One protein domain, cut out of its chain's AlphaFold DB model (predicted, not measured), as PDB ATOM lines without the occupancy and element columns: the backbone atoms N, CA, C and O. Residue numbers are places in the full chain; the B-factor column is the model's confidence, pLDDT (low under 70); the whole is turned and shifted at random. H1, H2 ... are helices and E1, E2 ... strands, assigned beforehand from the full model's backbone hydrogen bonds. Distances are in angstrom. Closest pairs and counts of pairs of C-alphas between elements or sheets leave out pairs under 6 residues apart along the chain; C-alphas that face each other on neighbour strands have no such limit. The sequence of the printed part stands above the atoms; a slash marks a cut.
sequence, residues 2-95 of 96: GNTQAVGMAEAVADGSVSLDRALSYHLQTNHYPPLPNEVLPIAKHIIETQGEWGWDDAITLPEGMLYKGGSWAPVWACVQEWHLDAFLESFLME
ATOM      1  N   GLY A   2       3.965 -23.744 -24.941       62.88
ATOM      2  CA  GLY A   2       4.916 -23.297 -23.909       62.88
ATOM      3  C   GLY A   2       6.373 -23.726 -24.115       62.88
ATOM      4  O   GLY A   2       7.263 -22.898 -24.289       62.88
ATOM      5  N   ASN A   3       6.613 -25.038 -24.158       72.62
ATOM      6  CA  ASN A   3       7.972 -25.586 -24.143       72.62
ATOM      7  C   ASN A   3       8.837 -25.146 -25.346       72.62
ATOM      8  O   ASN A   3       9.966 -24.706 -25.175       72.62
ATOM      9  N   THR A   4       8.292 -25.155 -26.567       80.06
ATOM     10  CA  THR A   4       9.057 -24.786 -27.775       80.06
ATOM     11  C   THR A   4       9.554 -23.337 -27.752       80.06
ATOM     12  O   THR A   4      10.652 -23.067 -28.221       80.06
ATOM     13  N   GLN A   5       8.767 -22.402 -27.207       86.19
ATOM     14  CA  GLN A   5       9.208 -21.008 -27.073       86.19
ATOM     15  C   GLN A   5      10.231 -20.840 -25.943       86.19
ATOM     16  O   GLN A   5      11.155 -20.045 -26.083       86.19
ATOM     17  N   ALA A   6      10.083 -21.593 -24.849       87.94
ATOM     18  CA  ALA A   6      11.010 -21.560 -23.720       87.94
ATOM     19  C   ALA A   6      12.415 -22.031 -24.121       87.94
ATOM     20  O   ALA A   6      13.386 -21.345 -23.820       87.94
ATOM     21  N   VAL A   7      12.512 -23.132 -24.876       89.19
ATOM     22  CA  VAL A   7      13.792 -23.661 -25.379       89.19
ATOM     23  C   VAL A   7      14.509 -22.642 -26.264       89.19
ATOM     24  O   VAL A   7      15.650 -22.299 -25.981       89.19
ATOM     25  N   GLY A   8      13.829 -22.062 -27.260       90.44
ATOM     26  CA  GLY A   8      14.464 -21.064 -28.132       90.44
ATOM     27  C   GLY A   8      14.913 -19.797 -27.390       90.44
ATOM     28  O   GLY A   8      15.893 -19.162 -27.770       90.44
ATOM     29  N   MET A   9      14.224 -19.421 -26.307       91.81
ATOM     30  CA  MET A   9      14.679 -18.334 -25.436       91.81
ATOM     31  C   MET A   9      15.901 -18.722 -24.609       91.81
ATOM     32  O   MET A   9      16.785 -17.888 -24.433       91.81
ATOM     33  N   ALA A  10      15.952 -19.949 -24.098       92.44
ATOM     34  CA  ALA A  10      17.089 -20.430 -23.333       92.44
ATOM     35  C   ALA A  10      18.350 -20.558 -24.202       92.44
ATOM     36  O   ALA A  10      19.417 -20.122 -23.782       92.44
ATOM     37  N   GLU A  11      18.218 -21.031 -25.445       91.62
ATOM     38  CA  GLU A  11      19.303 -21.039 -26.437       91.62
ATOM     39  C   GLU A  11      19.841 -19.622 -26.697       91.62
ATOM     40  O   GLU A  11      21.047 -19.392 -26.630       91.62
ATOM     41  N   ALA A  12      18.948 -18.645 -26.893       92.19
ATOM     42  CA  ALA A  12      19.325 -17.241 -27.081       92.19
ATOM     43  C   ALA A  12      19.953 -16.595 -25.829       92.19
ATOM     44  O   ALA A  12      20.628 -15.569 -25.923       92.19
ATOM     45  N   VAL A  13      19.702 -17.147 -24.637       93.69
ATOM     46  CA  VAL A  13      20.414 -16.754 -23.412       93.69
ATOM     47  C   VAL A  13      21.802 -17.391 -23.383       93.69
ATOM     48  O   VAL A  13      22.773 -16.697 -23.084       93.69
ATOM     49  N   ALA A  14      21.909 -18.676 -23.724       90.81
ATOM     50  CA  ALA A  14      23.164 -19.422 -23.732       90.81
ATOM     51  C   ALA A  14      24.175 -18.881 -24.760       90.81
ATOM     52  O   ALA A  14      25.368 -18.802 -24.465       90.81
ATOM     53  N   ASP A  15      23.713 -18.452 -25.939       91.75
ATOM     54  CA  ASP A  15      24.564 -17.838 -26.968       91.75
ATOM     55  C   ASP A  15      24.853 -16.338 -26.728       91.75
ATOM     56  O   ASP A  15      25.651 -15.725 -27.444       91.75
ATOM     57  N   GLY A  16      24.240 -15.747 -25.694       90.94
ATOM     58  CA  GLY A  16      24.417 -14.351 -25.301       90.94
ATOM     59  C   GLY A  16      23.632 -13.330 -26.134       90.94
ATOM     60  O   GLY A  16      23.834 -12.126 -25.954       90.94
ATOM     61  N   SER A  17      22.729 -13.760 -27.020       94.88
ATOM     62  CA  SER A  17      21.872 -12.875 -27.822       94.88
ATOM     63  C   SER A  17      20.854 -12.103 -26.977       94.88
ATOM     64  O   SER A  17      20.476 -10.980 -27.326       94.88
ATOM     65  N   VAL A  18      20.391 -12.686 -25.867       94.81
ATOM     66  CA  VAL A  18      19.396 -12.102 -24.955       94.81
ATOM     67  C   VAL A  18      19.831 -12.290 -23.500       94.81
ATOM     68  O   VAL A  18      20.295 -13.346 -23.099       94.81
ATOM     69  N   SER A  19      19.646 -11.269 -22.660       95.50
ATOM     70  CA  SER A  19      19.882 -11.403 -21.214       95.50
ATOM     71  C   SER A  19      18.831 -12.298 -20.546       95.50
ATOM     72  O   SER A  19      17.646 -12.153 -20.860       95.50
ATOM     73  N   LEU A  20      19.220 -13.081 -19.533       94.44
ATOM     74  CA  LEU A  20      18.307 -13.935 -18.759       94.44
ATOM     75  C   LEU A  20      17.055 -13.189 -18.254       94.44
ATOM     76  O   LEU A  20      15.944 -13.668 -18.457       94.44
ATOM     77  N   ASP A  21      17.196 -11.979 -17.696       95.44
ATOM     78  CA  ASP A  21      16.052 -11.173 -17.228       95.44
ATOM     79  C   ASP A  21      15.027 -10.882 -18.334       95.44
ATOM     80  O   ASP A  21      13.819 -10.916 -18.104       95.44
ATOM     81  N   ARG A  22      15.498 -10.589 -19.553       95.38
ATOM     82  CA  ARG A  22      14.624 -10.303 -20.701       95.38
ATOM     83  C   ARG A  22      13.909 -11.554 -21.179       95.38
ATOM     84  O   ARG A  22      12.708 -11.484 -21.429       95.38
ATOM     85  N   ALA A  23      14.634 -12.664 -21.281       95.62
ATOM     86  CA  ALA A  23      14.064 -13.944 -21.671       95.62
ATOM     87  C   ALA A  23      13.007 -14.407 -20.659       95.62
ATOM     88  O   ALA A  23      11.875 -14.685 -21.044       95.62
ATOM     89  N   LEU A  24      13.322 -14.378 -19.360       95.75
ATOM     90  CA  LEU A  24      12.385 -14.759 -18.301       95.75
ATOM     91  C   LEU A  24      11.187 -13.815 -18.202       95.75
ATOM     92  O   LEU A  24      10.063 -14.283 -18.054       95.75
ATOM     93  N   SER A  25      11.384 -12.498 -18.319       95.81
ATOM     94  CA  SER A  25      10.263 -11.551 -18.307       95.81
ATOM     95  C   SER A  25       9.285 -11.823 -19.446       95.81
ATOM     96  O   SER A  25       8.077 -11.762 -19.227       95.81
ATOM     97  N   TYR A  26       9.790 -12.114 -20.648       94.94
ATOM     98  CA  TYR A  26       8.943 -12.464 -21.782       94.94
ATOM     99  C   TYR A  26       8.259 -13.812 -21.544       94.94
ATOM    100  O   TYR A  26       7.035 -13.883 -21.570       94.94
ATOM    101  N   HIS A  27       9.024 -14.852 -21.201       95.25
ATOM    102  CA  HIS A  27       8.517 -16.192 -20.895       95.25
ATOM    103  C   HIS A  27       7.375 -16.175 -19.875       95.25
ATOM    104  O   HIS A  27       6.286 -16.666 -20.159       95.25
ATOM    105  N   LEU A  28       7.583 -15.539 -18.722       95.38
ATOM    106  CA  LEU A  28       6.599 -15.518 -17.642       95.38
ATOM    107  C   LEU A  28       5.301 -14.790 -18.031       95.38
ATOM    108  O   LEU A  28       4.221 -15.172 -17.579       95.38
ATOM    109  N   GLN A  29       5.389 -13.759 -18.874       95.19
ATOM    110  CA  GLN A  29       4.233 -12.944 -19.249       95.19
ATOM    111  C   GLN A  29       3.500 -13.447 -20.494       95.19
ATOM    112  O   GLN A  29       2.284 -13.294 -20.589       95.19
ATOM    113  N   THR A  30       4.213 -13.998 -21.476       91.88
ATOM    114  CA  THR A  30       3.638 -14.313 -22.793       91.88
ATOM    115  C   THR A  30       3.477 -15.803 -23.036       91.88
ATOM    116  O   THR A  30       2.687 -16.190 -23.895       91.88
ATOM    117  N   ASN A  31       4.231 -16.641 -22.321       90.38
ATOM    118  CA  ASN A  31       4.236 -18.086 -22.538       90.38
ATOM    119  C   ASN A  31       3.269 -18.841 -21.612       90.38
ATOM    120  O   ASN A  31       3.052 -20.041 -21.793       90.38
ATOM    121  N   HIS A  32       2.651 -18.124 -20.669       90.56
ATOM    122  CA  HIS A  32       1.701 -18.651 -19.693       90.56
ATOM    123  C   HIS A  32       0.308 -18.048 -19.872       90.56
ATOM    124  O   HIS A  32       0.157 -16.881 -20.240       90.56
ATOM    125  N   TYR A  33      -0.726 -18.849 -19.598       88.94
ATOM    126  CA  TYR A  33      -2.114 -18.391 -19.581       88.94
ATOM    127  C   TYR A  33      -2.840 -18.908 -18.324       88.94
ATOM    128  O   TYR A  33      -3.169 -20.096 -18.268       88.94
ATOM    129  N   PRO A  34      -3.129 -18.040 -17.334       90.94
ATOM    130  CA  PRO A  34      -2.854 -16.598 -17.322       90.94
ATOM    131  C   PRO A  34      -1.347 -16.266 -17.239       90.94
ATOM    132  O   PRO A  34      -0.570 -17.105 -16.781       90.94
ATOM    133  N   PRO A  35      -0.934 -15.052 -17.651       94.00
ATOM    134  CA  PRO A  35       0.419 -14.548 -17.419       94.00
ATOM    135  C   PRO A  35       0.805 -14.620 -15.943       94.00
ATOM    136  O   PRO A  35      -0.027 -14.331 -15.076       94.00
ATOM    137  N   LEU A  36       2.067 -14.944 -15.653       95.06
ATOM    138  CA  LEU A  36       2.563 -14.875 -14.284       95.06
ATOM    139  C   LEU A  36       2.869 -13.423 -13.869       95.06
ATOM    140  O   LEU A  36       3.297 -12.619 -14.702       95.06
ATOM    141  N   PRO A  37       2.659 -13.074 -12.584       94.06
ATOM    142  CA  PRO A  37       2.996 -11.755 -12.054       94.06
ATOM    143  C   PRO A  37       4.490 -11.434 -12.183       94.06
ATOM    144  O   PRO A  37       5.340 -12.322 -12.114       94.06
ATOM    145  N   ASN A  38       4.829 -10.149 -12.301       94.12
ATOM    146  CA  ASN A  38       6.224  -9.703 -12.418       94.12
ATOM    147  C   ASN A  38       7.052 -10.001 -11.165       94.12
ATOM    148  O   ASN A  38       8.268 -10.146 -11.243       94.12
ATOM    149  N   GLU A  39       6.394 -10.133 -10.021       96.31
ATOM    150  CA  GLU A  39       6.968 -10.527  -8.740       96.31
ATOM    151  C   GLU A  39       7.590 -11.935  -8.788       96.31
ATOM    152  O   GLU A  39       8.441 -12.256  -7.962       96.31
ATOM    153  N   VAL A  40       7.216 -12.761  -9.772       96.44
ATOM    154  CA  VAL A  40       7.793 -14.095  -9.998       96.44
ATOM    155  C   VAL A  40       9.168 -14.015 -10.656       96.44
ATOM    156  O   VAL A  40      10.012 -14.863 -10.388       96.44
ATOM    157  N   LEU A  41       9.434 -12.991 -11.475       96.88
ATOM    158  CA  LEU A  41      10.699 -12.834 -12.201       96.88
ATOM    159  C   LEU A  41      11.944 -12.944 -11.301       96.88
ATOM    160  O   LEU A  41      12.805 -13.769 -11.616       96.88
ATOM    161  N   PRO A  42      12.076 -12.181 -10.195       96.88
ATOM    162  CA  PRO A  42      13.253 -12.291  -9.334       96.88
ATOM    163  C   PRO A  42      13.384 -13.673  -8.682       96.88
ATOM    164  O   PRO A  42      14.500 -14.133  -8.467       96.88
ATOM    165  N   ILE A  43      12.270 -14.356  -8.403       96.75
ATOM    166  CA  ILE A  43      12.269 -15.693  -7.796       96.75
ATOM    167  C   ILE A  43      12.717 -16.738  -8.824       96.75
ATOM    168  O   ILE A  43      13.606 -17.536  -8.545       96.75
ATOM    169  N   ALA A  44      12.144 -16.705 -10.028       96.69
ATOM    170  CA  ALA A  44      12.509 -17.596 -11.125       96.69
ATOM    171  C   ALA A  44      13.985 -17.442 -11.511       96.69
ATOM    172  O   ALA A  44      14.698 -18.433 -11.649       96.69
ATOM    173  N   LYS A  45      14.458 -16.195 -11.619       96.25
ATOM    174  CA  LYS A  45      15.869 -15.895 -11.863       96.25
ATOM    175  C   LYS A  45      16.758 -16.462 -10.762       96.25
ATOM    176  O   LYS A  45      17.755 -17.100 -11.071       96.25
ATOM    177  N   HIS A  46      16.372 -16.281  -9.500       95.44
ATOM    178  CA  HIS A  46      17.137 -16.810  -8.380       95.44
ATOM    179  C   HIS A  46      17.255 -18.338  -8.436       95.44
ATOM    180  O   HIS A  46      18.361 -18.846  -8.295       95.44
ATOM    181  N   ILE A  47      16.160 -19.057  -8.718       94.75
ATOM    182  CA  ILE A  47      16.167 -20.522  -8.890       94.75
ATOM    183  C   ILE A  47      17.165 -20.949  -9.976       94.75
ATOM    184  O   ILE A  47      17.912 -21.899  -9.772       94.75
ATOM    185  N   ILE A  48      17.200 -20.238 -11.108       94.06
ATOM    186  CA  ILE A  48      18.106 -20.544 -12.226       94.06
ATOM    187  C   ILE A  48      19.565 -20.227 -11.868       94.06
ATOM    188  O   ILE A  48      20.440 -21.058 -12.074       94.06
ATOM    189  N   GLU A  49      19.842 -19.053 -11.296       92.31
ATOM    190  CA  GLU A  49      21.210 -18.622 -10.957       92.31
ATOM    191  C   GLU A  49      21.835 -19.427  -9.809       92.31
ATOM    192  O   GLU A  49      23.054 -19.537  -9.735       92.31
ATOM    193  N   THR A  50      21.012 -19.989  -8.921       89.19
ATOM    194  CA  THR A  50      21.454 -20.809  -7.774       89.19
ATOM    195  C   THR A  50      21.106 -22.286  -7.947       89.19
ATOM    196  O   THR A  50      21.005 -23.045  -6.978       89.19
ATOM    197  N   GLN A  51      20.914 -22.720  -9.195       80.81
ATOM    198  CA  GLN A  51      20.671 -24.122  -9.510       80.81
ATOM    199  C   GLN A  51      21.793 -25.006  -8.936       80.81
ATOM    200  O   GLN A  51      22.978 -24.753  -9.137       80.81
ATOM    201  N   GLY A  52      21.414 -26.031  -8.168       82.56
ATOM    202  CA  GLY A  52      22.345 -26.909  -7.448       82.56
ATOM    203  C   GLY A  52      22.606 -26.534  -5.983       82.56
ATOM    204  O   GLY A  52      23.087 -27.384  -5.235       82.56
ATOM    205  N   GLU A  53      22.251 -25.323  -5.542       90.69
ATOM    206  CA  GLU A  53      22.245 -24.960  -4.113       90.69
ATOM    207  C   GLU A  53      20.948 -25.394  -3.417       90.69
ATOM    208  O   GLU A  53      20.956 -25.733  -2.234       90.69
ATOM    209  N   TRP A  54      19.847 -25.420  -4.167       87.75
ATOM    210  CA  TRP A  54      18.533 -25.825  -3.683       87.75
ATOM    211  C   TRP A  54      18.313 -27.336  -3.766       87.75
ATOM    212  O   TRP A  54      18.575 -27.972  -4.790       87.75
ATOM    213  N   GLY A  55      17.723 -27.900  -2.716       91.62
ATOM    214  CA  GLY A  55      17.013 -29.167  -2.792       91.62
ATOM    215  C   GLY A  55      15.671 -29.003  -3.510       91.62
ATOM    216  O   GLY A  55      14.982 -27.998  -3.358       91.62
ATOM    217  N   TRP A  56      15.246 -30.021  -4.264       91.69
ATOM    218  CA  TRP A  56      13.966 -29.991  -4.988       91.69
ATOM    219  C   TRP A  56      12.745 -29.766  -4.081       91.69
ATOM    220  O   TRP A  56      11.769 -29.153  -4.513       91.69
ATOM    221  N   ASP A  57      12.807 -30.244  -2.836       95.62
ATOM    222  CA  ASP A  57      11.753 -30.092  -1.825       95.62
ATOM    223  C   ASP A  57      11.885 -28.811  -0.980       95.62
ATOM    224  O   ASP A  57      11.043 -28.567  -0.109       95.62
ATOM    225  N   ASP A  58      12.906 -27.983  -1.224       95.94
ATOM    226  CA  ASP A  58      13.085 -26.735  -0.486       95.94
ATOM    227  C   ASP A  58      11.943 -25.759  -0.776       95.94
ATOM    228  O   ASP A  58      11.418 -25.679  -1.888       95.94
ATOM    229  N   ALA A  59      11.535 -25.011   0.249       96.88
ATOM    230  CA  ALA A  59      10.370 -24.142   0.177       96.88
ATOM    231  C   ALA A  59      10.719 -22.753  -0.377       96.88
ATOM    232  O   ALA A  59      11.481 -21.995   0.224       96.88
ATOM    233  N   ILE A  60      10.057 -22.382  -1.468       96.94
ATOM    234  CA  ILE A  60      10.057 -21.046  -2.058       96.94
ATOM    235  C   ILE A  60       8.820 -20.293  -1.580       96.94
ATOM    236  O   ILE A  60       7.696 -20.776  -1.715       96.94
ATOM    237  N   THR A  61       9.014 -19.091  -1.038       97.12
ATOM    238  CA  THR A  61       7.896 -18.198  -0.700       97.12
ATOM    239  C   THR A  61       7.299 -17.632  -1.984       97.12
ATOM    240  O   THR A  61       8.016 -17.067  -2.806       97.12
ATOM    241  N   LEU A  62       5.988 -17.789  -2.154       96.88
ATOM    242  CA  LEU A  62       5.273 -17.308  -3.332       96.88
ATOM    243  C   LEU A  62       4.910 -15.823  -3.184       96.88
ATOM    244  O   LEU A  62       4.707 -15.353  -2.058       96.88
ATOM    245  N   PRO A  63       4.780 -15.081  -4.299       95.69
ATOM    246  CA  PRO A  63       4.247 -13.724  -4.275       95.69
ATOM    247  C   PRO A  63       2.862 -13.647  -3.626       95.69
ATOM    248  O   PRO A  63       2.092 -14.611  -3.637       95.69
ATOM    249  N   GLU A  64       2.521 -12.471  -3.100       94.19
ATOM    250  CA  GLU A  64       1.205 -12.230  -2.509       94.19
ATOM    251  C   GLU A  64       0.078 -12.579  -3.499       94.19
ATOM    252  O   GLU A  64       0.116 -12.222  -4.676       94.19
ATOM    253  N   GLY A  65      -0.928 -13.317  -3.021       91.69
ATOM    254  CA  GLY A  65      -2.062 -13.766  -3.835       91.69
ATOM    255  C   GLY A  65      -1.803 -15.017  -4.686       91.69
ATOM    256  O   GLY A  65      -2.764 -15.602  -5.183       91.69
ATOM    257  N   MET A  66      -0.554 -15.479  -4.810       94.88
ATOM    258  CA  MET A  66      -0.232 -16.767  -5.425       94.88
ATOM    259  C   MET A  66      -0.207 -17.865  -4.361       94.88
ATOM    260  O   MET A  66       0.432 -17.728  -3.320       94.88
ATOM    261  N   LEU A  67      -0.905 -18.969  -4.629       95.81
ATOM    262  CA  LEU A  67      -1.009 -20.084  -3.697       95.81
ATOM    263  C   LEU A  67      -0.651 -21.395  -4.379       95.81
ATOM    264  O   LEU A  67      -1.129 -21.689  -5.473       95.81
ATOM    265  N   TYR A  68       0.096 -22.230  -3.667       95.56
ATOM    266  CA  TYR A  68       0.296 -23.626  -4.024       95.56
ATOM    267  C   TYR A  68      -0.403 -24.502  -2.995       95.56
ATOM    268  O   TYR A  68      -0.096 -24.460  -1.806       95.56
ATOM    269  N   LYS A  69      -1.410 -25.263  -3.441       95.25
ATOM    270  CA  LYS A  69      -2.249 -26.111  -2.569       95.25
ATOM    271  C   LYS A  69      -2.799 -25.366  -1.334       95.25
ATOM    272  O   LYS A  69      -2.953 -25.948  -0.265       95.25
ATOM    273  N   GLY A  70      -3.098 -24.073  -1.489       95.62
ATOM    274  CA  GLY A  70      -3.617 -23.207  -0.423       95.62
ATOM    275  C   GLY A  70      -2.560 -22.576   0.492       95.62
ATOM    276  O   GLY A  70      -2.932 -21.805   1.371       95.62
ATOM    277  N   GLY A  71      -1.270 -22.866   0.299       95.69
ATOM    278  CA  GLY A  71      -0.162 -22.252   1.034       95.69
ATOM    279  C   GLY A  71       0.524 -21.125   0.259       95.69
ATOM    280  O   GLY A  71       0.510 -21.111  -0.970       95.69
ATOM    281  N   SER A  72       1.168 -20.204   0.982       97.25
ATOM    282  CA  SER A  72       1.987 -19.106   0.433       97.25
ATOM    283  C   SER A  72       3.427 -19.528   0.104       97.25
ATOM    284  O   SER A  72       4.331 -18.695   0.051       97.25
ATOM    285  N   TRP A  73       3.666 -20.828  -0.046       97.50
ATOM    286  CA  TRP A  73       4.961 -21.403  -0.383       97.50
ATOM    287  C   TRP A  73       4.770 -22.618  -1.293       97.50
ATOM    288  O   TRP A  73       3.732 -23.281  -1.229       97.50
ATOM    289  N   ALA A  74       5.767 -22.914  -2.121       97.69
ATOM    290  CA  ALA A  74       5.814 -24.095  -2.978       97.69
ATOM    291  C   ALA A  74       7.213 -24.722  -2.939       97.69
ATOM    292  O   ALA A  74       8.184 -23.995  -2.739       97.69
ATOM    293  N   PRO A  75       7.342 -26.045  -3.124       97.62
ATOM    294  CA  PRO A  75       8.654 -26.656  -3.300       97.62
ATOM    295  C   PRO A  75       9.290 -26.218  -4.630       97.62
ATOM    296  O   PRO A  75       8.570 -25.964  -5.602       97.62
ATOM    297  N   VAL A  76      10.624 -26.177  -4.698       96.75
ATOM    298  CA  VAL A  76      11.381 -25.775  -5.903       96.75
ATOM    299  C   VAL A  76      10.938 -26.547  -7.144       96.75
ATOM    300  O   VAL A  76      10.703 -25.929  -8.183       96.75
ATOM    301  N   TRP A  77      10.741 -27.867  -7.045       95.19
ATOM    302  CA  TRP A  77      10.288 -28.671  -8.189       95.19
ATOM    303  C   TRP A  77       8.949 -28.184  -8.759       95.19
ATOM    304  O   TRP A  77       8.757 -28.196  -9.972       95.19
ATOM    305  N   ALA A  78       8.032 -27.720  -7.903       96.25
ATOM    306  CA  ALA A  78       6.729 -27.234  -8.343       96.25
ATOM    307  C   ALA A  78       6.864 -25.874  -9.028       96.25
ATOM    308  O   ALA A  78       6.228 -25.650 -10.052       96.25
ATOM    309  N   CYS A  79       7.717 -24.986  -8.509       95.94
ATOM    310  CA  CYS A  79       8.032 -23.722  -9.174       95.94
ATOM    311  C   CYS A  79       8.647 -23.956 -10.560       95.94
ATOM    312  O   CYS A  79       8.201 -23.353 -11.530       95.94
ATOM    313  N   VAL A  80       9.629 -24.856 -10.670       94.44
ATOM    314  CA  VAL A  80      10.283 -25.177 -11.947       94.44
ATOM    315  C   VAL A  80       9.276 -25.723 -12.960       94.44
ATOM    316  O   VAL A  80       9.172 -25.180 -14.059       94.44
ATOM    317  N   GLN A  81       8.472 -26.708 -12.557       92.62
ATOM    318  CA  GLN A  81       7.494 -27.349 -13.433       92.62
ATOM    319  C   GLN A  81       6.377 -26.390 -13.876       92.62
ATOM    320  O   GLN A  81       6.082 -26.281 -15.070       92.62
ATOM    321  N   GLU A  82       5.738 -25.697 -12.929       92.69
ATOM    322  CA  GLU A  82       4.570 -24.845 -13.201       92.69
ATOM    323  C   GLU A  82       4.955 -23.550 -13.922       92.69
ATOM    324  O   GLU A  82       4.169 -23.014 -14.700       92.69
ATOM    325  N   TRP A  83       6.167 -23.035 -13.697       94.56
ATOM    326  CA  TRP A  83       6.658 -21.836 -14.383       94.56
ATOM    327  C   TRP A  83       7.450 -22.175 -15.649       94.56
ATOM    328  O   TRP A  83       7.934 -21.265 -16.327       94.56
ATOM    329  N   HIS A  84       7.543 -23.464 -15.997       92.50
ATOM    330  CA  HIS A  84       8.271 -23.997 -17.150       92.50
ATOM    331  C   HIS A  84       9.718 -23.487 -17.206       92.50
ATOM    332  O   HIS A  84      10.169 -22.992 -18.241       92.50
ATOM    333  N   LEU A  85      10.418 -23.536 -16.070       93.69
ATOM    334  CA  LEU A  85      11.816 -23.107 -15.973       93.69
ATOM    335  C   LEU A  85      12.793 -24.179 -16.444       93.69
ATOM    336  O   LEU A  85      13.964 -23.861 -16.606       93.69
ATOM    337  N   ASP A  86      12.327 -25.407 -16.687       91.25
ATOM    338  CA  ASP A  86      13.161 -26.548 -17.076       91.25
ATOM    339  C   ASP A  86      14.101 -26.196 -18.237       91.25
ATOM    340  O   ASP A  86      15.291 -26.482 -18.176       91.25
ATOM    341  N   ALA A  87      13.590 -25.471 -19.240       89.25
ATOM    342  CA  ALA A  87      14.354 -25.045 -20.411       89.25
ATOM    343  C   ALA A  87      15.552 -24.134 -20.088       89.25
ATOM    344  O   ALA A  87      16.495 -24.081 -20.866       89.25
ATOM    345  N   PHE A  88      15.517 -23.410 -18.968       91.81
ATOM    346  CA  PHE A  88      16.552 -22.458 -18.560       91.81
ATOM    347  C   PHE A  88      17.587 -23.058 -17.596       91.81
ATOM    348  O   PHE A  88      18.533 -22.363 -17.230       91.81
ATOM    349  N   LEU A  89      17.414 -24.309 -17.157       89.75
ATOM    350  CA  LEU A  89      18.340 -24.964 -16.234       89.75
ATOM    351  C   LEU A  89      19.535 -25.566 -16.990       89.75
ATOM    352  O   LEU A  89      19.369 -26.218 -18.016       89.75
ATOM    353  N   GLU A  90      20.751 -25.409 -16.462       76.25
ATOM    354  CA  GLU A  90      21.996 -25.916 -17.071       76.25
ATOM    355  C   GLU A  90      21.962 -27.425 -17.289       76.25
ATOM    356  O   GLU A  90      22.408 -27.901 -18.329       76.25
ATOM    357  N   SER A  91      21.384 -28.186 -16.352       63.16
ATOM    358  CA  SER A  91      21.232 -29.636 -16.512       63.16
ATOM    359  C   SER A  91      20.402 -30.009 -17.739       63.16
ATOM    360  O   SER A  91      20.585 -31.086 -18.281       63.16
ATOM    361  N   PHE A  92      19.502 -29.127 -18.172       58.78
ATOM    362  CA  PHE A  92      18.681 -29.313 -19.362       58.78
ATOM    363  C   PHE A  92      19.382 -28.804 -20.634       58.78
ATOM    364  O   PHE A  92      19.164 -29.341 -21.714       58.78
ATOM    365  N   LEU A  93      20.266 -27.808 -20.512       61.78
ATOM    366  CA  LEU A  93      21.068 -27.264 -21.618       61.78
ATOM    367  C   LEU A  93      22.307 -28.112 -21.957       61.78
ATOM    368  O   LEU A  93      22.904 -27.925 -23.013       61.78
ATOM    369  N   MET A  94      22.711 -29.023 -21.067       58.31
ATOM    370  CA  MET A  94      23.858 -29.924 -21.251       58.31
ATOM    371  C   MET A  94      23.487 -31.320 -21.790       58.31
ATOM    372  O   MET A  94      24.390 -32.121 -22.025       58.31
ATOM    373  N   GLU A  95      22.201 -31.636 -21.976       51.31
ATOM    374  CA  GLU A  95      21.719 -32.945 -22.466       51.31
ATOM    375  C   GLU A  95      21.685 -33.078 -24.013       51.31
ATOM    376  O   GLU A  95      20.868 -33.831 -24.545       51.31
TER     377      GLU A  95
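Overview. This is residues 2 to 95 of the 96 residues of an uncharacterized protein of marine sediment metagenome (UniProt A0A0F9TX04). Two helices, H1 and H2, lie side by side in opposite directions at one end of the domain, H3 folds back next to H2, and a small two-stranded hairpin, E1 and E2, makes the other end. From that hairpin the backbone returns through H4 and a link towards H1, where the short H5 lies. The printed part has 94 residues, with five named helices and two named strands in the order H1, H2, H3, E1, E2, H4, H5; the sheet has the order E1 - E2 and is antiparallel. The class is mostly helix. The whole is compact, with a radius of gyration of the C-alphas of 12.7 A, and spans 38 by 28 by 19 A.

Along the chain. H1 is residues 2 to 14, 18.7 A from first to last C-alpha, beginning at C-alpha 2 (4.916, -23.297, -23.909). H2 is residues 20 to 30, 15.2 A, and H3 is residues 40 to 49, 14.2 A. E1 is residues 59 to 61, 6.5 A, with C-alpha 60 at (10.057, -21.046, -2.058). E2 is residues 73 to 75, 7.1 A. H4 follows directly as residues 76 to 82, 10.0 A. H5 is residues 90 to 93, 4.8 A, ending at C-alpha 93 (21.068, -27.264, -21.618).

Arrangement. H1 and H2 form a helical hairpin: they touch, closest at the C-alphas of Met 9 and Ala 23, 5.8 A apart, and run opposite ways at a shallow tilt of 14 degrees. H2 and H3 form another: they touch, closest at the C-alphas of Ser 25 and Leu 41, 6.3 A apart, and run opposite ways at a steep tilt of 43 degrees. E1 and E2 are a hairpin of antiparallel strands, with N 60 and O 74 at 2.8 A and N 74 and O 60 at 2.9 A, within hydrogen-bond range. The closest C-alphas of E1 and H4, those of Ile 60 and Val 76, are 6.2 A apart. H3 and H4 only just touch, with 3 pairs of C-alphas within 8 A, the closest those of Ile 47 and Val 76 at 7.7 A, at a steep tilt of 58 degrees. The helix packing is mostly crossed, but only just: of the 3 pairs of helices that touch, 1 is at a shallow tilt. H5 touches no helix but is near H1. H1 and H4 are apart. In H1, H2, H3 and H4 every O i to N i+4 pair is within hydrogen-bond range; H5 is too short for such a pair.

Size, cuts and confidence. The two C-alphas farthest apart, those of Asp 15 and Gly 70, are 39.1 A apart. The printed part has no cut. The link from E1 to E2, 11 residues, is long; those from H1 to H2 and from E2 to H4 are tight. The mean pLDDT of the printed part is 90.9; residue 2 and residues 91 to 95 are under 70.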